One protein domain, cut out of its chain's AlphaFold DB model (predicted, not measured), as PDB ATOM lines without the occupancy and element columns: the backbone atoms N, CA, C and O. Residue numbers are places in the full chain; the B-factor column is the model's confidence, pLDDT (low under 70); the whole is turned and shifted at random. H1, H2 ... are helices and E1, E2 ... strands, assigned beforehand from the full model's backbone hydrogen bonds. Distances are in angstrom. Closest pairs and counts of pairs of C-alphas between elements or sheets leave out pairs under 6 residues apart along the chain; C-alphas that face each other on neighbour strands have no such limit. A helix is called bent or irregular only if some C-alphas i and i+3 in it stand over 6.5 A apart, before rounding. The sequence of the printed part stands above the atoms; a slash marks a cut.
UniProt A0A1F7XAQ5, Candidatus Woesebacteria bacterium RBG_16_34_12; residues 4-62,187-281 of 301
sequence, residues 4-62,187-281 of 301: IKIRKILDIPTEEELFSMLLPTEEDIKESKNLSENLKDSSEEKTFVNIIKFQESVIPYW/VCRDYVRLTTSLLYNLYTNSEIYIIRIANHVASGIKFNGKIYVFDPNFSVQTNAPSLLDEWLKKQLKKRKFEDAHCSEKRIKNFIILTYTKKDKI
ATOM      1  N   ILE A   4     -46.288 -21.097 -17.174       73.69
ATOM      2  CA  ILE A   4     -46.821 -22.269 -16.460       73.69
ATOM      3  C   ILE A   4     -47.990 -22.897 -17.234       73.69
ATOM      4  O   ILE A   4     -48.081 -24.116 -17.357       73.69
ATOM      5  N   LYS A   5     -48.867 -22.065 -17.809       76.94
ATOM      6  CA  LYS A   5     -50.025 -22.515 -18.590       76.94
ATOM      7  C   LYS A   5     -49.584 -23.133 -19.920       76.94
ATOM      8  O   LYS A   5     -50.149 -24.138 -20.321       76.94
ATOM      9  N   ILE A   6     -48.543 -22.582 -20.556       66.69
ATOM     10  CA  ILE A   6     -47.944 -23.142 -21.782       66.69
ATOM     11  C   ILE A   6     -47.318 -24.512 -21.509       66.69
ATOM     12  O   ILE A   6     -47.591 -25.448 -22.251       66.69
ATOM     13  N   ARG A   7     -46.535 -24.662 -20.429       67.31
ATOM     14  CA  ARG A   7     -45.942 -25.961 -20.063       67.31
ATOM     15  C   ARG A   7     -46.992 -27.042 -19.852       67.31
ATOM     16  O   ARG A   7     -46.820 -28.137 -20.362       67.31
ATOM     17  N   LYS A   8     -48.080 -26.703 -19.154       73.94
ATOM     18  CA  LYS A   8     -49.185 -27.632 -18.897       73.94
ATOM     19  C   LYS A   8     -49.962 -28.001 -20.166       73.94
ATOM     20  O   LYS A   8     -50.485 -29.096 -20.247       73.94
ATOM     21  N   ILE A   9     -50.051 -27.098 -21.145       76.62
ATOM     22  CA  ILE A   9     -50.679 -27.389 -22.448       76.62
ATOM     23  C   ILE A   9     -49.791 -28.309 -23.299       76.62
ATOM     24  O   ILE A   9     -50.305 -29.091 -24.088       76.62
ATOM     25  N   LEU A  10     -48.471 -28.198 -23.155       71.44
ATOM     26  CA  LEU A  10     -47.493 -28.948 -23.943       71.44
ATOM     27  C   LEU A  10     -46.980 -30.220 -23.242       71.44
ATOM     28  O   LEU A  10     -46.041 -30.822 -23.752       71.44
ATOM     29  N   ASP A  11     -47.530 -30.581 -22.074       75.56
ATOM     30  CA  ASP A  11     -47.049 -31.676 -21.211       75.56
ATOM     31  C   ASP A  11     -45.521 -31.678 -21.011       75.56
ATOM     32  O   ASP A  11     -44.863 -32.715 -20.949       75.56
ATOM     33  N   ILE A  12     -44.926 -30.483 -20.903       71.44
ATOM     34  CA  ILE A  12     -43.487 -30.353 -20.660       71.44
ATOM     35  C   ILE A  12     -43.243 -30.587 -19.167       71.44
ATOM     36  O   ILE A  12     -43.690 -29.755 -18.362       71.44
ATOM     37  N   PRO A  13     -42.492 -31.637 -18.785       73.50
ATOM     38  CA  PRO A  13     -42.239 -31.926 -17.387       73.50
ATOM     39  C   PRO A  13     -41.487 -30.770 -16.724       73.50
ATOM     40  O   PRO A  13     -40.581 -30.142 -17.288       73.50
ATOM     41  N   THR A  14     -41.887 -30.471 -15.497       80.81
ATOM     42  CA  THR A  14     -41.169 -29.580 -14.598       80.81
ATOM     43  C   THR A  14     -39.778 -30.130 -14.308       80.81
ATOM     44  O   THR A  14     -39.477 -31.307 -14.494       80.81
ATOM     45  N   GLU A  15     -38.895 -29.260 -13.828       76.50
ATOM     46  CA  GLU A  15     -37.546 -29.682 -13.468       76.50
ATOM     47  C   GLU A  15     -37.561 -30.742 -12.355       76.50
ATOM     48  O   GLU A  15     -36.770 -31.678 -12.375       76.50
ATOM     49  N   GLU A  16     -38.510 -30.634 -11.427       79.69
ATOM     50  CA  GLU A  16     -38.723 -31.609 -10.362       79.69
ATOM     51  C   GLU A  16     -39.199 -32.965 -10.891       79.69
ATOM     52  O   GLU A  16     -38.664 -33.991 -10.474       79.69
ATOM     53  N   GLU A  17     -40.120 -32.979 -11.856       83.62
ATOM     54  CA  GLU A  17     -40.544 -34.210 -12.531       83.62
ATOM     55  C   GLU A  17     -39.377 -34.841 -13.297       83.62
ATOM     56  O   GLU A  17     -39.107 -36.028 -13.123       83.62
ATOM     57  N   LEU A  18     -38.606 -34.047 -14.047       81.56
ATOM     58  CA  LEU A  18     -37.399 -34.519 -14.736       81.56
ATOM     59  C   LEU A  18     -36.383 -35.136 -13.767       81.56
ATOM     60  O   LEU A  18     -35.788 -36.165 -14.077       81.56
ATOM     61  N   PHE A  19     -36.189 -34.536 -12.590       83.69
ATOM     62  CA  PHE A  19     -35.310 -35.092 -11.563       83.69
ATOM     63  C   PHE A  19     -35.866 -36.373 -10.949       83.69
ATOM     64  O   PHE A  19     -35.110 -37.319 -10.741       83.69
ATOM     65  N   SER A  20     -37.173 -36.432 -10.697       87.56
ATOM     66  CA  SER A  20     -37.816 -37.639 -10.175       87.56
ATOM     67  C   SER A  20     -37.673 -38.827 -11.132       87.56
ATOM     68  O   SER A  20     -37.499 -39.951 -10.680       87.56
ATOM     69  N   MET A  21     -37.629 -38.571 -12.445       89.75
ATOM     70  CA  MET A  21     -37.410 -39.598 -13.470       89.75
ATOM     71  C   MET A  21     -35.980 -40.167 -13.483       89.75
ATOM     72  O   MET A  21     -35.771 -41.253 -14.030       89.75
ATOM     73  N   LEU A  22     -34.998 -39.445 -12.922       91.81
ATOM     74  CA  LEU A  22     -33.612 -39.918 -12.779       91.81
ATOM     75  C   LEU A  22     -33.424 -40.824 -11.562       91.81
ATOM     76  O   LEU A  22     -32.443 -41.565 -11.510       91.81
ATOM     77  N   LEU A  23     -34.323 -40.732 -10.581       94.38
ATOM     78  CA  LEU A  23     -34.274 -41.580  -9.401       94.38
ATOM     79  C   LEU A  23     -34.694 -43.006  -9.776       94.38
ATOM     80  O   LEU A  23     -35.623 -43.185 -10.571       94.38
ATOM     81  N   PRO A  24     -34.034 -44.020  -9.206       95.81
ATOM     82  CA  PRO A  24     -34.411 -45.398  -9.454       95.81
ATOM     83  C   PRO A  24     -35.759 -45.718  -8.802       95.81
ATOM     84  O   PRO A  24     -36.049 -45.277  -7.686       95.81
ATOM     85  N   THR A  25     -36.596 -46.480  -9.504       96.19
ATOM     86  CA  THR A  25     -37.831 -47.039  -8.944       96.19
ATOM     87  C   THR A  25     -37.528 -48.303  -8.142       96.19
ATOM     88  O   THR A  25     -36.429 -48.852  -8.197       96.19
ATOM     89  N   GLU A  26     -38.511 -48.804  -7.395       96.81
ATOM     90  CA  GLU A  26     -38.369 -50.080  -6.678       96.81
ATOM     91  C   GLU A  26     -38.104 -51.253  -7.631       96.81
ATOM     92  O   GLU A  26     -37.292 -52.126  -7.323       96.81
ATOM     93  N   GLU A  27     -38.728 -51.241  -8.813       97.56
ATOM     94  CA  GLU A  27     -38.491 -52.255  -9.842       97.56
ATOM     95  C   GLU A  27     -37.060 -52.160 -10.389       97.56
ATOM     96  O   GLU A  27     -36.388 -53.180 -10.487       97.56
ATOM     97  N   ASP A  28     -36.535 -50.952 -10.633       97.50
ATOM     98  CA  ASP A  28     -35.139 -50.765 -11.061       97.50
ATOM     99  C   ASP A  28     -34.142 -51.310 -10.018       97.50
ATOM    100  O   ASP A  28     -33.159 -51.986 -10.347       97.50
ATOM    101  N   ILE A  29     -34.402 -51.050  -8.733       97.81
ATOM    102  CA  ILE A  29     -33.590 -51.557  -7.620       97.81
ATOM    103  C   ILE A  29     -33.625 -53.091  -7.607       97.81
ATOM    104  O   ILE A  29     -32.580 -53.736  -7.534       97.81
ATOM    105  N   LYS A  30     -34.807 -53.695  -7.743       98.06
ATOM    106  CA  LYS A  30     -34.968 -55.151  -7.790       98.06
ATOM    107  C   LYS A  30     -34.281 -55.782  -9.007       98.06
ATOM    108  O   LYS A  30     -33.569 -56.773  -8.852       98.06
ATOM    109  N   GLU A  31     -34.459 -55.210 -10.197       97.94
ATOM    110  CA  GLU A  31     -33.881 -55.697 -11.457       97.94
ATOM    111  C   GLU A  31     -32.349 -55.641 -11.450       97.94
ATOM    112  O   GLU A  31     -31.682 -56.524 -11.988       97.94
ATOM    113  N   SER A  32     -31.779 -54.621 -10.807       97.94
ATOM    114  CA  SER A  32     -30.328 -54.419 -10.744       97.94
ATOM    115  C   SER A  32     -29.622 -55.227  -9.645       97.94
ATOM    116  O   SER A  32     -28.393 -55.273  -9.636       97.94
ATOM    117  N   LYS A  33     -30.359 -55.902  -8.750       98.38
ATOM    118  CA  LYS A  33     -29.803 -56.562  -7.555       98.38
ATOM    119  C   LYS A  33     -28.754 -57.637  -7.864       98.38
ATOM    120  O   LYS A  33     -27.636 -57.573  -7.357       98.38
ATOM    121  N   ASN A  34     -29.082 -58.593  -8.731       98.25
ATOM    122  CA  ASN A  34     -28.149 -59.665  -9.103       98.25
ATOM    123  C   ASN A  34     -26.896 -59.087  -9.790       98.25
ATOM    124  O   ASN A  34     -25.769 -59.485  -9.516       98.25
ATOM    125  N   LEU A  35     -27.076 -58.074 -10.643       98.38
ATOM    126  CA  LEU A  35     -25.952 -57.404 -11.290       98.38
ATOM    127  C   LEU A  35     -25.043 -56.707 -10.267       98.38
ATOM    128  O   LEU A  35     -23.829 -56.839 -10.368       98.38
ATOM    129  N   SER A  36     -25.599 -56.014  -9.267       98.25
ATOM    130  CA  SER A  36     -24.783 -55.418  -8.204       98.25
ATOM    131  C   SER A  36     -23.986 -56.460  -7.423       98.25
ATOM    132  O   SER A  36     -22.803 -56.246  -7.184       98.25
ATOM    133  N   GLU A  37     -24.593 -57.597  -7.075       98.25
ATOM    134  CA  GLU A  37     -23.910 -58.680  -6.358       98.25
ATOM    135  C   GLU A  37     -22.740 -59.248  -7.178       98.25
ATOM    136  O   GLU A  37     -21.657 -59.436  -6.633       98.25
ATOM    137  N   ASN A  38     -22.912 -59.406  -8.494       98.25
ATOM    138  CA  ASN A  38     -21.858 -59.887  -9.395       98.25
ATOM    139  C   ASN A  38     -20.716 -58.881  -9.614       98.25
ATOM    140  O   ASN A  38     -19.597 -59.282  -9.925       98.25
ATOM    141  N   LEU A  39     -20.989 -57.578  -9.501       98.06
ATOM    142  CA  LEU A  39     -19.975 -56.526  -9.659       98.06
ATOM    143  C   LEU A  39     -19.207 -56.239  -8.361       98.06
ATOM    144  O   LEU A  39     -18.163 -55.577  -8.405       98.06
ATOM    145  N   LYS A  40     -19.718 -56.715  -7.221       98.25
ATOM    146  CA  LYS A  40     -19.104 -56.540  -5.907       98.25
ATOM    147  C   LYS A  40     -17.786 -57.306  -5.822       98.25
ATOM    148  O   LYS A  40     -17.715 -58.487  -6.140       98.25
ATOM    149  N   ASP A  41     -16.754 -56.630  -5.338       97.69
ATOM    150  CA  ASP A  41     -15.441 -57.209  -5.065       97.69
ATOM    151  C   ASP A  41     -15.124 -57.130  -3.560       97.69
ATOM    152  O   ASP A  41     -15.880 -56.579  -2.758       97.69
ATOM    153  N   SER A  42     -13.970 -57.674  -3.188       96.38
ATOM    154  CA  SER A  42     -13.344 -57.603  -1.867       96.38
ATOM    155  C   SER A  42     -13.100 -56.182  -1.350       96.38
ATOM    156  O   SER A  42     -13.065 -55.994  -0.138       96.38
ATOM    157  N   SER A  43     -12.923 -55.198  -2.241       96.94
ATOM    158  CA  SER A  43     -12.764 -53.786  -1.873       96.94
ATOM    159  C   SER A  43     -13.750 -52.894  -2.620       96.94
ATOM    160  O   SER A  43     -14.177 -53.190  -3.744       96.94
ATOM    161  N   GLU A  44     -14.108 -51.771  -2.006       95.62
ATOM    162  CA  GLU A  44     -15.019 -50.785  -2.576       95.62
ATOM    163  C   GLU A  44     -14.420 -50.118  -3.812       95.62
ATOM    164  O   GLU A  44     -15.111 -49.971  -4.818       95.62
ATOM    165  N   GLU A  45     -13.122 -49.801  -3.808       94.12
ATOM    166  CA  GLU A  45     -12.460 -49.229  -4.983       94.12
ATOM    167  C   GLU A  45     -12.505 -50.192  -6.173       94.12
ATOM    168  O   GLU A  45     -12.828 -49.779  -7.288       94.12
ATOM    169  N   LYS A  46     -12.238 -51.486  -5.940       96.00
ATOM    170  CA  LYS A  46     -12.357 -52.515  -6.981       96.00
ATOM    171  C   LYS A  46     -13.797 -52.655  -7.460       96.00
ATOM    172  O   LYS A  46     -14.027 -52.721  -8.664       96.00
ATOM    173  N   THR A  47     -14.763 -52.617  -6.544       97.38
ATOM    174  CA  THR A  47     -16.193 -52.630  -6.882       97.38
ATOM    175  C   THR A  47     -16.556 -51.447  -7.786       97.38
ATOM    176  O   THR A  47     -17.219 -51.624  -8.809       97.38
ATOM    177  N   PHE A  48     -16.073 -50.239  -7.485       96.44
ATOM    178  CA  PHE A  48     -16.320 -49.064  -8.323       96.44
ATOM    179  C   PHE A  48     -15.694 -49.195  -9.716       96.44
ATOM    180  O   PHE A  48     -16.330 -48.847 -10.712       96.44
ATOM    181  N   VAL A  49     -14.473 -49.729  -9.798       95.25
ATOM    182  CA  VAL A  49     -13.804 -50.032 -11.072       95.25
ATOM    183  C   VAL A  49     -14.595 -51.071 -11.872       95.25
ATOM    184  O   VAL A  49     -14.766 -50.902 -13.079       95.25
ATOM    185  N   ASN A  50     -15.126 -52.109 -11.222       96.75
ATOM    186  CA  ASN A  50     -15.937 -53.140 -11.875       96.75
ATOM    187  C   ASN A  50     -17.224 -52.557 -12.467       96.75
ATOM    188  O   ASN A  50     -17.558 -52.872 -13.608       96.75
ATOM    189  N   ILE A  51     -17.906 -51.658 -11.745       97.12
ATOM    190  CA  ILE A  51     -19.093 -50.954 -12.256       97.12
ATOM    191  C   ILE A  51     -18.755 -50.164 -13.526       97.12
ATOM    192  O   ILE A  51     -19.450 -50.303 -14.532       97.12
ATOM    193  N   ILE A  52     -17.679 -49.372 -13.504       95.25
ATOM    194  CA  ILE A  52     -17.239 -48.580 -14.663       95.25
ATOM    195  C   ILE A  52     -16.888 -49.483 -15.849       95.25
ATOM    196  O   ILE A  52     -17.412 -49.291 -16.945       95.25
ATOM    197  N   LYS A  53     -16.062 -50.513 -15.630       94.38
ATOM    198  CA  LYS A  53     -15.662 -51.454 -16.685       94.38
ATOM    199  C   LYS A  53     -16.856 -52.174 -17.292       94.38
ATOM    200  O   LYS A  53     -16.911 -52.343 -18.509       94.38
ATOM    201  N   PHE A  54     -17.815 -52.594 -16.470       96.12
ATOM    202  CA  PHE A  54     -19.051 -53.198 -16.951       96.12
ATOM    203  C   PHE A  54     -19.821 -52.226 -17.848       96.12
ATOM    204  O   PHE A  54     -20.206 -52.595 -18.954       96.12
ATOM    205  N   GLN A  55     -20.002 -50.975 -17.418       95.12
ATOM    206  CA  GLN A  55     -20.711 -49.973 -18.214       95.12
ATOM    207  C   GLN A  55     -20.026 -49.719 -19.554       95.12
ATOM    208  O   GLN A  55     -20.695 -49.737 -20.578       95.12
ATOM    209  N   GLU A  56     -18.707 -49.549 -19.565       90.94
ATOM    210  CA  GLU A  56     -17.947 -49.253 -20.782       90.94
ATOM    211  C   GLU A  56     -17.893 -50.432 -21.760       90.94
ATOM    212  O   GLU A  56     -17.988 -50.232 -22.971       90.94
ATOM    213  N   SER A  57     -17.759 -51.661 -21.253       92.31
ATOM    214  CA  SER A  57     -17.618 -52.859 -22.094       92.31
ATOM    215  C   SER A  57     -18.949 -53.454 -22.549       92.31
ATOM    216  O   SER A  57     -19.018 -54.036 -23.632       92.31
ATOM    217  N   VAL A  58     -20.002 -53.333 -21.736       95.25
ATOM    218  CA  VAL A  58     -21.287 -53.999 -21.988       95.25
ATOM    219  C   VAL A  58     -22.336 -53.039 -22.520       95.25
ATOM    220  O   VAL A  58     -23.178 -53.475 -23.298       95.25
ATOM    221  N   ILE A  59     -22.311 -51.764 -22.126       95.12
ATOM    222  CA  ILE A  59     -23.366 -50.797 -22.441       95.12
ATOM    223  C   ILE A  59     -22.730 -49.601 -23.155       95.12
ATOM    224  O   ILE A  59     -22.436 -48.601 -22.505       95.12
ATOM    225  N   PRO A  60     -22.483 -49.656 -24.474       91.75
ATOM    226  CA  PRO A  60     -22.017 -48.502 -25.235       91.75
ATOM    227  C   PRO A  60     -22.957 -47.290 -25.148       91.75
ATOM    228  O   PRO A  60     -24.178 -47.402 -24.994       91.75
ATOM    229  N   TYR A  61     -22.364 -46.102 -25.290       90.12
ATOM    230  CA  TYR A  61     -23.103 -44.845 -25.258       90.12
ATOM    231  C   TYR A  61     -23.986 -44.698 -26.505       90.12
ATOM    232  O   TYR A  61     -23.508 -44.780 -27.638       90.12
ATOM    233  N   TRP A  62     -25.270 -44.409 -26.297       90.31
ATOM    234  CA  TRP A  62     -26.272 -44.298 -27.354       90.31
ATOM    235  C   TRP A  62     -26.255 -42.905 -28.000       90.31
ATOM    236  O   TRP A  62     -27.083 -42.034 -27.709       90.31
ATOM    237  N   VAL A 187     -27.918 -43.450 -22.737       92.69
ATOM    238  CA  VAL A 187     -27.449 -42.057 -22.634       92.69
ATOM    239  C   VAL A 187     -27.128 -41.708 -21.179       92.69
ATOM    240  O   VAL A 187     -27.414 -42.474 -20.265       92.69
ATOM    241  N   CYS A 188     -26.557 -40.523 -20.929       93.62
ATOM    242  CA  CYS A 188     -26.111 -40.111 -19.587       93.62
ATOM    243  C   CYS A 188     -27.170 -40.312 -18.485       93.62
ATOM    244  O   CYS A 188     -26.836 -40.783 -17.405       93.62
ATOM    245  N   ARG A 189     -28.448 -40.031 -18.767       93.12
ATOM    246  CA  ARG A 189     -29.557 -40.218 -17.818       93.12
ATOM    247  C   ARG A 189     -29.850 -41.683 -17.498       93.12
ATOM    248  O   ARG A 189     -30.131 -42.002 -16.346       93.12
ATOM    249  N   ASP A 190     -29.744 -42.559 -18.492       95.69
ATOM    250  CA  ASP A 190     -29.925 -44.001 -18.315       95.69
ATOM    251  C   ASP A 190     -28.792 -44.577 -17.459       95.69
ATOM    252  O   ASP A 190     -29.050 -45.302 -16.500       95.69
ATOM    253  N   TYR A 191     -27.539 -44.187 -17.738       96.50
ATOM    254  CA  TYR A 191     -26.410 -44.569 -16.886       96.50
ATOM    255  C   TYR A 191     -26.603 -44.074 -15.461       96.50
ATOM    256  O   TYR A 191     -26.365 -44.834 -14.532       96.50
ATOM    257  N   VAL A 192     -27.078 -42.839 -15.266       96.31
ATOM    258  CA  VAL A 192     -27.356 -42.332 -13.919       96.31
ATOM    259  C   VAL A 192     -28.316 -43.242 -13.173       96.31
ATOM    260  O   VAL A 192     -28.005 -43.660 -12.058       96.31
ATOM    261  N   ARG A 193     -29.436 -43.610 -13.796       96.94
ATOM    262  CA  ARG A 193     -30.439 -44.489 -13.189       96.94
ATOM    263  C   ARG A 193     -29.902 -45.895 -12.907       96.94
ATOM    264  O   ARG A 193     -30.110 -46.423 -11.815       96.94
ATOM    265  N   LEU A 194     -29.153 -46.471 -13.848       97.94
ATOM    266  CA  LEU A 194     -28.505 -47.769 -13.667       97.94
ATOM    267  C   LEU A 194     -27.489 -47.732 -12.519       97.94
ATOM    268  O   LEU A 194     -27.603 -48.506 -11.573       97.94
ATOM    269  N   THR A 195     -26.519 -46.817 -12.563       97.88
ATOM    270  CA  THR A 195     -25.473 -46.719 -11.538       97.88
ATOM    271  C   THR A 195     -26.061 -46.419 -10.167       97.88
ATOM    272  O   THR A 195     -25.632 -47.014  -9.188       97.88
ATOM    273  N   THR A 196     -27.034 -45.509 -10.063       97.69
ATOM    274  CA  THR A 196     -27.652 -45.190  -8.765       97.69
ATOM    275  C   THR A 196     -28.375 -46.396  -8.175       97.69
ATOM    276  O   THR A 196     -28.273 -46.603  -6.971       97.69
ATOM    277  N   SER A 197     -29.012 -47.233  -8.999       98.19
ATOM    278  CA  SER A 197     -29.616 -48.491  -8.536       98.19
ATOM    279  C   SER A 197     -28.571 -49.495  -8.053       98.19
ATOM    280  O   SER A 197     -28.722 -50.068  -6.976       98.19
ATOM    281  N   LEU A 198     -27.472 -49.657  -8.800       98.44
ATOM    282  CA  LEU A 198     -26.356 -50.524  -8.402       98.44
ATOM    283  C   LEU A 198     -25.739 -50.066  -7.073       98.44
ATOM    284  O   LEU A 198     -25.565 -50.870  -6.161       98.44
ATOM    285  N   LEU A 199     -25.450 -48.769  -6.945       98.06
ATOM    286  CA  LEU A 199     -24.887 -48.181  -5.729       98.06
ATOM    287  C   LEU A 199     -25.850 -48.289  -4.545       98.06
ATOM    288  O   LEU A 199     -25.402 -48.565  -3.438       98.06
ATOM    289  N   TYR A 200     -27.154 -48.115  -4.770       97.69
ATOM    290  CA  TYR A 200     -28.164 -48.258  -3.722       97.69
ATOM    291  C   TYR A 200     -28.221 -49.687  -3.180       97.69
ATOM    292  O   TYR A 200     -28.254 -49.873  -1.966       97.69
ATOM    293  N   ASN A 201     -28.167 -50.695  -4.057       98.25
ATOM    294  CA  ASN A 201     -28.125 -52.098  -3.644       98.25
ATOM    295  C   ASN A 201     -26.834 -52.464  -2.897       98.25
ATOM    296  O   ASN A 201     -26.876 -53.241  -1.946       98.25
ATOM    297  N   LEU A 202     -25.692 -51.909  -3.312       97.81
ATOM    298  CA  LEU A 202     -24.395 -52.183  -2.685       97.81
ATOM    299  C   LEU A 202     -24.201 -51.447  -1.353       97.81
ATOM    300  O   LEU A 202     -23.565 -51.982  -0.445       97.81
ATOM    301  N   TYR A 203     -24.736 -50.229  -1.243       96.56
ATOM    302  CA  TYR A 203     -24.427 -49.281  -0.175       96.56
ATOM    303  C   TYR A 203     -25.682 -48.537   0.300       96.56
ATOM    304  O   TYR A 203     -25.755 -47.309   0.248       96.56
ATOM    305  N   THR A 204     -26.667 -49.275   0.809       94.69
ATOM    306  CA  THR A 204     -27.991 -48.757   1.219       94.69
ATOM    307  C   THR A 204     -27.954 -47.568   2.188       94.69
ATOM    308  O   THR A 204     -28.857 -46.732   2.168       94.69
ATOM    309  N   ASN A 205     -26.904 -47.476   3.011       94.69
ATOM    310  CA  ASN A 205     -26.718 -46.430   4.022       94.69
ATOM    311  C   ASN A 205     -25.800 -45.278   3.572       94.69
ATOM    312  O   ASN A 205     -25.503 -44.390   4.369       94.69
ATOM    313  N   SER A 206     -25.305 -45.296   2.332       95.25
ATOM    314  CA  SER A 206     -24.419 -44.244   1.818       95.25
ATOM    315  C   SER A 206     -25.196 -43.108   1.159       95.25
ATOM    316  O   SER A 206     -26.259 -43.309   0.575       95.25
ATOM    317  N   GLU A 207     -24.634 -41.896   1.213       96.69
ATOM    318  CA  GLU A 207     -25.168 -40.752   0.472       96.69
ATOM    319  C   GLU A 207     -24.876 -40.940  -1.028       96.69
ATOM    320  O   GLU A 207     -23.714 -40.937  -1.455       96.69
ATOM    321  N   ILE A 208     -25.934 -41.103  -1.828       97.56
ATOM    322  CA  ILE A 208     -25.849 -41.249  -3.285       97.56
ATOM    323  C   ILE A 208     -26.180 -39.912  -3.936       97.56
ATOM    324  O   ILE A 208     -27.189 -39.276  -3.631       97.56
ATOM    325  N   TYR A 209     -25.332 -39.491  -4.864       97.50
ATOM    326  CA  TYR A 209     -25.412 -38.202  -5.527       97.50
ATOM    327  C   TYR A 209     -25.907 -38.353  -6.965       97.50
ATOM    328  O   TYR A 209     -25.467 -39.232  -7.704       97.50
ATOM    329  N   ILE A 210     -26.781 -37.445  -7.385       96.62
ATOM    330  CA  ILE A 210     -27.101 -37.197  -8.791       96.62
ATOM    331  C   ILE A 210     -26.592 -35.802  -9.117       96.62
ATOM    332  O   ILE A 210     -27.062 -34.808  -8.569       96.62
ATOM    333  N   ILE A 211     -25.607 -35.722 -10.001       95.62
ATOM    334  CA  ILE A 211     -24.882 -34.491 -10.296       95.62
ATOM    335  C   ILE A 211     -25.262 -34.035 -11.699       95.62
ATOM    336  O   ILE A 211     -25.043 -34.755 -12.670       95.62
ATOM    337  N   ARG A 212     -25.814 -32.829 -11.829       92.94
ATOM    338  CA  ARG A 212     -26.271 -32.258 -13.101       92.94
ATOM    339  C   ARG A 212     -25.500 -30.998 -13.463       92.94
ATOM    340  O   ARG A 212     -25.412 -30.063 -12.670       92.94
ATOM    341  N   ILE A 213     -25.029 -30.932 -14.710       90.56
ATOM    342  CA  ILE A 213     -24.445 -29.729 -15.316       90.56
ATOM    343  C   ILE A 213     -25.043 -29.526 -16.709       90.56
ATOM    344  O   ILE A 213     -24.712 -30.236 -17.665       90.56
ATOM    345  N   ALA A 214     -25.901 -28.513 -16.840       86.56
ATOM    346  CA  ALA A 214     -26.673 -28.252 -18.056       86.56
ATOM    347  C   ALA A 214     -27.466 -29.500 -18.520       86.56
ATOM    348  O   ALA A 214     -28.372 -29.946 -17.813       86.56
ATOM    349  N   ASN A 215     -27.118 -30.056 -19.687       83.19
ATOM    350  CA  ASN A 215     -27.779 -31.217 -20.298       83.19
ATOM    351  C   ASN A 215     -27.085 -32.552 -19.973       83.19
ATOM    352  O   ASN A 215     -27.418 -33.570 -20.564       83.19
ATOM    353  N   HIS A 216     -26.089 -32.555 -19.085       91.38
ATOM    354  CA  HIS A 216     -25.372 -33.767 -18.688       91.38
ATOM    355  C   HIS A 216     -25.609 -34.077 -17.224       91.38
ATOM    356  O   HIS A 216     -25.691 -33.165 -16.396       91.38
ATOM    357  N   VAL A 217     -25.707 -35.365 -16.932       93.38
ATOM    358  CA  VAL A 217     -25.900 -35.891 -15.587       93.38
ATOM    359  C   VAL A 217     -24.914 -37.026 -15.338       93.38
ATOM    360  O   VAL A 217     -24.541 -37.737 -16.269       93.38
ATOM    361  N   ALA A 218     -24.491 -37.168 -14.088       96.44
ATOM    362  CA  ALA A 218     -23.627 -38.236 -13.612       96.44
ATOM    363  C   ALA A 218     -24.074 -38.686 -12.216       96.44
ATOM    364  O   ALA A 218     -24.746 -37.944 -11.494       96.44
ATOM    365  N   SER A 219     -23.711 -39.906 -11.851       97.62
ATOM    366  CA  SER A 219     -23.997 -40.482 -10.536       97.62
ATOM    367  C   SER A 219     -22.787 -40.298  -9.642       97.62
ATOM    368  O   SER A 219     -21.661 -40.236 -10.129       97.62
ATOM    369  N   GLY A 220     -22.982 -40.274  -8.334       97.31
ATOM    370  CA  GLY A 220     -21.879 -40.337  -7.395       97.31
ATOM    371  C   GLY A 220     -22.243 -41.027  -6.096       97.31
ATOM    372  O   GLY A 220     -23.413 -41.252  -5.804       97.31
ATOM    373  N   ILE A 221     -21.229 -41.351  -5.308       97.81
ATOM    374  CA  ILE A 221     -21.373 -41.878  -3.951       97.81
ATOM    375  C   ILE A 221     -20.348 -41.208  -3.049       97.81
ATOM    376  O   ILE A 221     -19.210 -40.971  -3.466       97.81
ATOM    377  N   LYS A 222     -20.743 -40.891  -1.817       96.38
ATOM    378  CA  LYS A 222     -19.792 -40.450  -0.801       96.38
ATOM    379  C   LYS A 222     -19.224 -41.645  -0.061       96.38
ATOM    380  O   LYS A 222     -19.958 -42.408   0.557       96.38
ATOM    381  N   PHE A 223     -17.907 -41.755  -0.092       94.44
ATOM    382  CA  PHE A 223     -17.150 -42.807   0.561       94.44
ATOM    383  C   PHE A 223     -15.876 -42.203   1.156       94.44
ATOM    384  O   PHE A 223     -15.208 -41.399   0.504       94.44
ATOM    385  N   ASN A 224     -15.567 -42.515   2.418       94.25
ATOM    386  CA  ASN A 224     -14.416 -41.958   3.148       94.25
ATOM    387  C   ASN A 224     -14.293 -40.423   3.048       94.25
ATOM    388  O   ASN A 224     -13.220 -39.871   2.809       94.25
ATOM    389  N   GLY A 225     -15.426 -39.723   3.176       95.00
ATOM    390  CA  GLY A 225     -15.492 -38.257   3.120       95.00
ATOM    391  C   GLY A 225     -15.315 -37.642   1.726       95.00
ATOM    392  O   GLY A 225     -15.407 -36.425   1.597       95.00
ATOM    393  N   LYS A 226     -15.108 -38.452   0.681       96.31
ATOM    394  CA  LYS A 226     -14.930 -38.007  -0.709       96.31
ATOM    395  C   LYS A 226     -16.118 -38.429  -1.566       96.31
ATOM    396  O   LYS A 226     -16.711 -39.473  -1.323       96.31
ATOM    397  N   ILE A 227     -16.456 -37.630  -2.577       96.75
ATOM    398  CA  ILE A 227     -17.517 -37.959  -3.540       96.75
ATOM    399  C   ILE A 227     -16.871 -38.502  -4.812       96.75
ATOM    400  O   ILE A 227     -16.161 -37.776  -5.513       96.75
ATOM    401  N   TYR A 228     -17.139 -39.770  -5.099       96.62
ATOM    402  CA  TYR A 228     -16.704 -40.466  -6.305       96.62
ATOM    403  C   TYR A 228     -17.805 -40.382  -7.355       96.62
ATOM    404  O   TYR A 228     -18.954 -40.705  -7.066       96.62
ATOM    405  N   VAL A 229     -17.462 -39.936  -8.561       96.56
ATOM    406  CA  VAL A 229     -18.380 -39.664  -9.669       96.56
ATOM    407  C   VAL A 229     -18.201 -40.702 -10.771       96.56
ATOM    408  O   VAL A 229     -17.094 -40.924 -11.266       96.56
ATOM    409  N   PHE A 230     -19.319 -41.296 -11.176       96.31
ATOM    410  CA  PHE A 230     -19.449 -42.275 -12.244       96.31
ATOM    411  C   PHE A 230     -20.020 -41.574 -13.478       96.31
ATOM    412  O   PHE A 230     -21.219 -41.292 -13.562       96.31
ATOM    413  N   ASP A 231     -19.140 -41.256 -14.427       93.56
ATOM    414  CA  ASP A 231     -19.500 -40.649 -15.707       93.56
ATOM    415  C   ASP A 231     -18.862 -41.459 -16.844       93.56
ATOM    416  O   ASP A 231     -17.642 -41.382 -17.021       93.56
ATOM    417  N   PRO A 232     -19.661 -42.171 -17.657       81.31
ATOM    418  CA  PRO A 232     -19.155 -42.986 -18.761       81.31
ATOM    419  C   PRO A 232     -18.294 -42.197 -19.753       81.31
ATOM    420  O   PRO A 232     -17.392 -42.743 -20.369       81.31
ATOM    421  N   ASN A 233     -18.529 -40.889 -19.912       78.94
ATOM    422  CA  ASN A 233     -17.725 -40.064 -20.821       78.94
ATOM    423  C   ASN A 233     -16.395 -39.604 -20.209       78.94
ATOM    424  O   ASN A 233     -15.558 -39.033 -20.915       78.94
ATOM    425  N   PHE A 234     -16.223 -39.758 -18.898       75.12
ATOM    426  CA  PHE A 234     -15.009 -39.370 -18.192       75.12
ATOM    427  C   PHE A 234     -14.123 -40.585 -17.914       75.12
ATOM    428  O   PHE A 234     -12.911 -40.505 -18.119       75.12
ATOM    429  N   SER A 235     -14.731 -41.689 -17.481       63.22
ATOM    430  CA  SER A 235     -14.033 -42.856 -16.947       63.22
ATOM    431  C   SER A 235     -13.250 -43.672 -17.981       63.22
ATOM    432  O   SER A 235     -12.260 -44.293 -17.596       63.22
ATOM    433  N   VAL A 236     -13.550 -43.528 -19.279       61.97
ATOM    434  CA  VAL A 236     -12.834 -44.215 -20.378       61.97
ATOM    435  C   VAL A 236     -11.330 -43.915 -20.375       61.97
ATOM    436  O   VAL A 236     -10.527 -44.683 -20.894       61.97
ATOM    437  N   GLN A 237     -10.915 -42.788 -19.790       63.34
ATOM    438  CA  GLN A 237      -9.500 -42.409 -19.718       63.34
ATOM    439  C   GLN A 237      -8.767 -43.001 -18.509       63.34
ATOM    440  O   GLN A 237      -7.544 -43.112 -18.550       63.34
ATOM    441  N   THR A 238      -9.477 -43.337 -17.430       71.56
ATOM    442  CA  THR A 238      -8.872 -43.664 -16.127       71.56
ATOM    443  C   THR A 238      -9.264 -45.039 -15.592       71.56
ATOM    444  O   THR A 238      -8.667 -45.478 -14.613       71.56
ATOM    445  N   ASN A 239     -10.239 -45.728 -16.204       78.88
ATOM    446  CA  ASN A 239     -10.816 -46.994 -15.727       78.88
ATOM    447  C   ASN A 239     -11.282 -46.944 -14.257       78.88
ATOM    448  O   ASN A 239     -11.324 -47.969 -13.579       78.88
ATOM    449  N   ALA A 240     -11.592 -45.752 -13.745       83.50
ATOM    450  CA  ALA A 240     -11.924 -45.506 -12.346       83.50
ATOM    451  C   ALA A 240     -12.917 -44.337 -12.229       83.50
ATOM    452  O   ALA A 240     -12.930 -43.450 -13.098       83.50
ATOM    453  N   PRO A 241     -13.747 -44.299 -11.168       86.50
ATOM    454  CA  PRO A 241     -14.551 -43.122 -10.875       86.50
ATOM    455  C   PRO A 241     -13.645 -41.925 -10.572       86.50
ATOM    456  O   PRO A 241     -12.534 -42.063 -10.065       86.50
ATOM    457  N   SER A 242     -14.131 -40.730 -10.880       90.00
ATOM    458  CA  SER A 242     -13.381 -39.487 -10.664       90.00
ATOM    459  C   SER A 242     -13.775 -38.839  -9.351       90.00
ATOM    460  O   SER A 242     -14.922 -38.961  -8.930       90.00
ATOM    461  N   LEU A 243     -12.875 -38.090  -8.725       93.62
ATOM    462  CA  LEU A 243     -13.282 -37.238  -7.611       93.62
ATOM    463  C   LEU A 243     -14.161 -36.093  -8.127       93.62
ATOM    464  O   LEU A 243     -13.931 -35.568  -9.219       93.62
ATOM    465  N   LEU A 244     -15.164 -35.700  -7.337       92.62
ATOM    466  CA  LEU A 244     -16.117 -34.655  -7.718       92.62
ATOM    467  C   LEU A 244     -15.421 -33.370  -8.186       92.62
ATOM    468  O   LEU A 244     -15.776 -32.855  -9.242       92.62
ATOM    469  N   ASP A 245     -14.405 -32.889  -7.470       90.25
ATOM    470  CA  ASP A 245     -13.709 -31.642  -7.815       90.25
ATOM    471  C   ASP A 245     -12.966 -31.727  -9.156       90.25
ATOM    472  O   ASP A 245     -13.021 -30.806  -9.977       90.25
ATOM    473  N   GLU A 246     -12.311 -32.859  -9.423       91.75
ATOM    474  CA  GLU A 246     -11.614 -33.115 -10.688       91.75
ATOM    475  C   GLU A 246     -12.603 -33.194 -11.853       91.75
ATOM    476  O   GLU A 246     -12.403 -32.585 -12.914       91.75
ATOM    477  N   TRP A 247     -13.703 -33.912 -11.629       92.69
ATOM    478  CA  TRP A 247     -14.775 -34.056 -12.595       92.69
ATOM    479  C   TRP A 247     -15.421 -32.700 -12.912       92.69
ATOM    480  O   TRP A 247     -15.525 -32.323 -14.085       92.69
ATOM    481  N   LEU A 248     -15.768 -31.919 -11.882       91.50
ATOM    482  CA  LEU A 248     -16.335 -30.576 -12.010       91.50
ATOM    483  C   LEU A 248     -15.405 -29.660 -12.800       91.50
ATOM    484  O   LEU A 248     -15.837 -29.058 -13.783       91.50
ATOM    485  N   LYS A 249     -14.118 -29.600 -12.444       90.75
ATOM    486  CA  LYS A 249     -13.130 -28.760 -13.134       90.75
ATOM    487  C   LYS A 249     -13.098 -29.035 -14.641       90.75
ATOM    488  O   LYS A 249     -13.115 -28.095 -15.443       90.75
ATOM    489  N   LYS A 250     -13.104 -30.307 -15.054       89.69
ATOM    490  CA  LYS A 250     -13.105 -30.686 -16.480       89.69
ATOM    491  C   LYS A 250     -14.426 -30.326 -17.163       89.69
ATOM    492  O   LYS A 250     -14.408 -29.768 -18.262       89.69
ATOM    493  N   GLN A 251     -15.564 -30.621 -16.532       89.38
ATOM    494  CA  GLN A 251     -16.885 -30.389 -17.127       89.38
ATOM    495  C   GLN A 251     -17.227 -28.902 -17.239       89.38
ATOM    496  O   GLN A 251     -17.733 -28.467 -18.275       89.38
ATOM    497  N   LEU A 252     -16.914 -28.110 -16.213       88.44
ATOM    498  CA  LEU A 252     -17.121 -26.663 -16.216       88.44
ATOM    499  C   LEU A 252     -16.246 -25.984 -17.273       88.44
ATOM    500  O   LEU A 252     -16.762 -25.189 -18.062       88.44
ATOM    501  N   LYS A 253     -14.968 -26.381 -17.393       89.50
ATOM    502  CA  LYS A 253     -14.079 -25.911 -18.469       89.50
ATOM    503  C   LYS A 253     -14.625 -26.271 -19.853       89.50
ATOM    504  O   LYS A 253     -14.736 -25.398 -20.711       89.50
ATOM    505  N   LYS A 254     -15.034 -27.530 -20.066       87.38
ATOM    506  CA  LYS A 254     -15.614 -28.002 -21.339       87.38
ATOM    507  C   LYS A 254     -16.865 -27.212 -21.737       87.38
ATOM    508  O   LYS A 254     -17.117 -27.019 -22.924       87.38
ATOM    509  N   ARG A 255     -17.644 -26.749 -20.757       83.94
ATOM    510  CA  ARG A 255     -18.909 -26.027 -20.970       83.94
ATOM    511  C   ARG A 255     -18.781 -24.507 -20.907       83.94
ATOM    512  O   ARG A 255     -19.772 -23.835 -21.177       83.94
ATOM    513  N   LYS A 256     -17.593 -23.970 -20.596       88.00
ATOM    514  CA  LYS A 256     -17.342 -22.531 -20.385       88.00
ATOM    515  C   LYS A 256     -18.210 -21.943 -19.257       88.00
ATOM    516  O   LYS A 256     -18.855 -20.906 -19.418       88.00
ATOM    517  N   PHE A 257     -18.288 -22.659 -18.134       84.00
ATOM    518  CA  PHE A 257     -18.974 -22.225 -16.912       84.00
ATOM    519  C   PHE A 257     -17.915 -21.752 -15.910       84.00
ATOM    520  O   PHE A 257     -17.525 -22.508 -15.027       84.00
ATOM    521  N   GLU A 258     -17.411 -20.532 -16.092       79.75
ATOM    522  CA  GLU A 258     -16.387 -19.948 -15.206       79.75
ATOM    523  C   GLU A 258     -16.958 -19.646 -13.809       79.75
ATOM    524  O   GLU A 258     -16.298 -19.915 -12.814       79.75
ATOM    525  N   ASP A 259     -18.236 -19.251 -13.745       82.12
ATOM    526  CA  ASP A 259     -18.982 -19.011 -12.507       82.12
ATOM    527  C   ASP A 259     -20.207 -19.936 -12.415       82.12
ATOM    528  O   ASP A 259     -21.314 -19.593 -12.852       82.12
ATOM    529  N   ALA A 260     -20.027 -21.139 -11.869       84.12
ATOM    530  CA  ALA A 260     -21.136 -22.054 -11.614       84.12
ATOM    531  C   ALA A 260     -21.720 -21.841 -10.210       84.12
ATOM    532  O   ALA A 260     -20.993 -21.793  -9.223       84.12
ATOM    533  N   HIS A 261     -23.044 -21.756 -10.111       89.00
ATOM    534  CA  HIS A 261     -23.757 -21.845  -8.840       89.00
ATOM    535  C   HIS A 261     -24.237 -23.278  -8.637       89.00
ATOM    536  O   HIS A 261     -24.832 -23.855  -9.553       89.00
ATOM    537  N   CYS A 262     -24.001 -23.821  -7.446       89.94
ATOM    538  CA  CYS A 262     -24.498 -25.126  -7.038       89.94
ATOM    539  C   CYS A 262     -25.749 -24.961  -6.173       89.94
ATOM    540  O   CYS A 262     -25.726 -24.215  -5.193       89.94
ATOM    541  N   SER A 263     -26.814 -25.676  -6.520       91.00
ATOM    542  CA  SER A 263     -27.975 -25.884  -5.656       91.00
ATOM    543  C   SER A 263     -28.064 -27.352  -5.252       91.00
ATOM    544  O   SER A 263     -27.946 -28.233  -6.110       91.00
ATOM    545  N   GLU A 264     -28.328 -27.606  -3.973       93.81
ATOM    546  CA  GLU A 264     -28.535 -28.942  -3.413       93.81
ATOM    547  C   GLU A 264     -30.025 -29.187  -3.148       93.81
ATOM    548  O   GLU A 264     -30.730 -28.315  -2.640       93.81
ATOM    549  N   LYS A 265     -30.503 -30.393  -3.465       92.62
ATOM    550  CA  LYS A 265     -31.833 -30.873  -3.079       92.62
ATOM    551  C   LYS A 265     -31.736 -32.305  -2.569       92.62
ATOM    552  O   LYS A 265     -31.146 -33.151  -3.233       92.62
ATOM    553  N   ARG A 266     -32.354 -32.596  -1.422       93.06
ATOM    554  CA  ARG A 266     -32.393 -33.946  -0.837       93.06
ATOM    555  C   ARG A 266     -33.744 -34.610  -1.075       93.06
ATOM    556  O   ARG A 266     -34.784 -33.994  -0.845       93.06
ATOM    557  N   ILE A 267     -33.722 -35.858  -1.537       88.62
ATOM    558  CA  ILE A 267     -34.906 -36.701  -1.734       88.62
ATOM    559  C   ILE A 267     -34.567 -38.101  -1.214       88.62
ATOM    560  O   ILE A 267     -33.859 -38.857  -1.876       88.62
ATOM    561  N   LYS A 268     -35.080 -38.464  -0.031       88.38
ATOM    562  CA  LYS A 268     -34.718 -39.719   0.663       88.38
ATOM    563  C   LYS A 268     -33.184 -39.834   0.813       88.38
ATOM    564  O   LYS A 268     -32.563 -38.884   1.280       88.38
ATOM    565  N   ASN A 269     -32.582 -40.946   0.377       88.69
ATOM    566  CA  ASN A 269     -31.133 -41.204   0.426       88.69
ATOM    567  C   ASN A 269     -30.360 -40.595  -0.763       88.69
ATOM    568  O   ASN A 269     -29.159 -40.823  -0.905       88.69
ATOM    569  N   PHE A 270     -31.041 -39.833  -1.624       94.25
ATOM    570  CA  PHE A 270     -30.451 -39.229  -2.812       94.25
ATOM    571  C   PHE A 270     -30.246 -37.726  -2.622       94.25
ATOM    572  O   PHE A 270     -31.144 -36.997  -2.189       94.25
ATOM    573  N   ILE A 271     -29.061 -37.254  -2.998       94.88
ATOM    574  CA  ILE A 271     -28.679 -35.844  -2.992       94.88
ATOM    575  C   ILE A 271     -28.495 -35.394  -4.436       94.88
ATOM    576  O   ILE A 271     -27.673 -35.927  -5.176       94.88
ATOM    577  N   ILE A 272     -29.255 -34.393  -4.855       94.06
ATOM    578  CA  ILE A 272     -29.192 -33.844  -6.205       94.06
ATOM    579  C   ILE A 272     -28.383 -32.553  -6.162       94.06
ATOM    580  O   ILE A 272     -28.798 -31.580  -5.531       94.06
ATOM    581  N   LEU A 273     -27.249 -32.537  -6.859       93.06
ATOM    582  CA  LEU A 273     -26.407 -31.358  -7.038       93.06
ATOM    583  C   LEU A 273     -26.612 -30.806  -8.443       93.06
ATOM    584  O   LEU A 273     -26.319 -31.480  -9.430       93.06
ATOM    585  N   THR A 274     -27.098 -29.572  -8.549       91.25
ATOM    586  CA  THR A 274     -27.333 -28.925  -9.846       91.25
ATOM    587  C   THR A 274     -26.438 -27.711 -10.005       91.25
ATOM    588  O   THR A 274     -26.524 -26.763  -9.229       91.25
ATOM    589  N   TYR A 275     -25.610 -27.724 -11.048       89.56
ATOM    590  CA  TYR A 275     -24.709 -26.630 -11.389       89.56
ATOM    591  C   TYR A 275     -25.257 -25.842 -12.577       89.56
ATOM    592  O   TYR A 275     -25.416 -26.363 -13.689       89.56
ATOM    593  N   THR A 276     -25.521 -24.557 -12.352       87.12
ATOM    594  CA  THR A 276     -26.042 -23.633 -13.366       87.12
ATOM    595  C   THR A 276     -25.096 -22.452 -13.568       87.12
ATOM    596  O   THR A 276     -24.393 -22.037 -12.650       87.12
ATOM    597  N   LYS A 277     -25.043 -21.908 -14.792       84.69
ATOM    598  CA  LYS A 277     -24.248 -20.706 -15.084       84.69
ATOM    599  C   LYS A 277     -24.865 -19.513 -14.348       84.69
ATOM    600  O   LYS A 277     -26.055 -19.260 -14.533       84.69
ATOM    601  N   LYS A 278     -24.069 -18.763 -13.579       74.94
ATOM    602  CA  LYS A 278     -24.515 -17.635 -12.736       74.94
ATOM    603  C   LYS A 278     -25.370 -16.601 -13.487       74.94
ATOM    604  O   LYS A 278     -26.394 -16.164 -12.969       74.94
ATOM    605  N   ASP A 279     -25.053 -16.312 -14.751       60.31
ATOM    606  CA  ASP A 279     -25.823 -15.372 -15.588       60.31
ATOM    607  C   ASP A 279     -27.246 -15.844 -15.928       60.31
ATOM    608  O   ASP A 279     -28.118 -15.027 -16.220       60.31
ATOM    609  N   LYS A 280     -27.510 -17.159 -15.867       52.31
ATOM    610  CA  LYS A 280     -28.850 -17.736 -16.070       52.31
ATOM    611  C   LYS A 280     -29.717 -17.710 -14.806       52.31
ATOM    612  O   LYS A 280     -30.904 -18.001 -14.891       52.31
ATOM    613  N   ILE A 281     -29.158 -17.314 -13.660       51.44
ATOM    614  CA  ILE A 281     -29.879 -17.132 -12.386       51.44
ATOM    615  C   ILE A 281     -30.406 -15.691 -12.271       51.44
ATOM    616  O   ILE A 281     -30.909 -15.258 -11.237       51.44
TER     617      ILE A 281
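Overview. This is residues 4 to 62 and 187 to 281 of the 301 residues of a protein of Candidatus Woesebacteria bacterium RBG_16_34_12 (UniProt A0A1F7XAQ5). A strongly twisted sheet of five strands forms the core, with the long helix H5 packed over one face along its strands and H7 over the other. H3 crosses H5 on the side away from the sheet, H4 stands beside H5 near the E3 end of the sheet, and the first printed residues make an arm, of which residues 5 to 11 stick out. The printed part has 154 residues with eight named helices and five named strands, in the order H1 H2 H3 H4 H5 E1 E2 E3 H6 H7 E4 E5 H8. The sheet is mixed, in the order E3 E2 E1 E5 E4, and the class is mixed, helices and strands. The whole is compact, with a radius of gyration of the C-alphas of 15.8 A and spans of 51 by 35 by 30 A.

Along the chain. H1, residues 4 to 9, begins at C-alpha 4 at (-46.821, -22.269, -16.460). H2 is residues 15 to 20, and H3 is residues 26 to 39, 19.7 A long. H3 is irregular: C-alphas 31 and 34 are 7.4 A apart. H4, residues 44 to 58, is 20.7 A long. After the cut, H5, residues 188 to 202, is 20.8 A long and begins at C-alpha 188 at (-26.111, -40.111, -19.587). E1 is residues 208 to 213, 16.7 A; E2 is 216 to 223, 22.8 A; E3 is 226 to 230, 13.1 A. H6 is residues 232 to 235, and H7, residues 244 to 255, is 16.1 A long. E4, residues 260 to 267, is 22.4 A long, and E5, residues 270 to 277, is 23.1 A long. H8, residues 278 to 281, ends at C-alpha 281 at (-29.879, -17.132, -12.386).

Arrangement. In the sheet, E1, E2 and E3 form a meander, each strand the antiparallel neighbour of the one before. The hairpin of E1 and E2 has N 211 and O 218 at 2.8 A, and that of E2 and E3 has N 221 and O 228 at 2.9 A. E1 and E5 are parallel, with N 210 and O 271 at 2.8 A, and E4 and E5 form an antiparallel hairpin, with N 265 and O 272 at 2.9 A; these pairs are within hydrogen-bond range. The sheet has three layers with its helices, H4 and H5 on one face and H7 on the other. H5 lies over E2 at a height over the sheet of 8.0 A, along the strands, and the closest C-alphas, of Val 192 and Ser 219, are 5.1 A apart. H7, at a height of 8.2 A, lies over E1 and runs along the strands at 16 degrees on the local plane. H3 touches H5, the closest C-alphas being those of Ile 29 and Ser 197, 5.1 A apart, and is about perpendicular to it at 72 degrees, only just more than steep. H4 touches H6, with the C-alphas of Glu 56 and Pro 232 6.7 A apart. H8 only grazes the sheet, as do H2 and H6, each only just on it with 5 pairs of C-alphas within 10 A. Every O i to N i+4 pair is within hydrogen-bond range in H1, H2, H4, H5 and H7; in H3 it is 8 of 10, and H6 and H8 are too short for such a pair.

Size, cuts and confidence. The C-alphas farthest apart are those of Lys 5 and Ser 42, at 53.4 A. Residues 63 to 186 are not printed, and C-alphas 62 and 187 are 5.4 A apart across this cut. Of the links that are printed whole, none is long. The mean pLDDT of the printed part is 89.8, and residues 6 to 7, 235 to 237 and 279 to 281 are under 70.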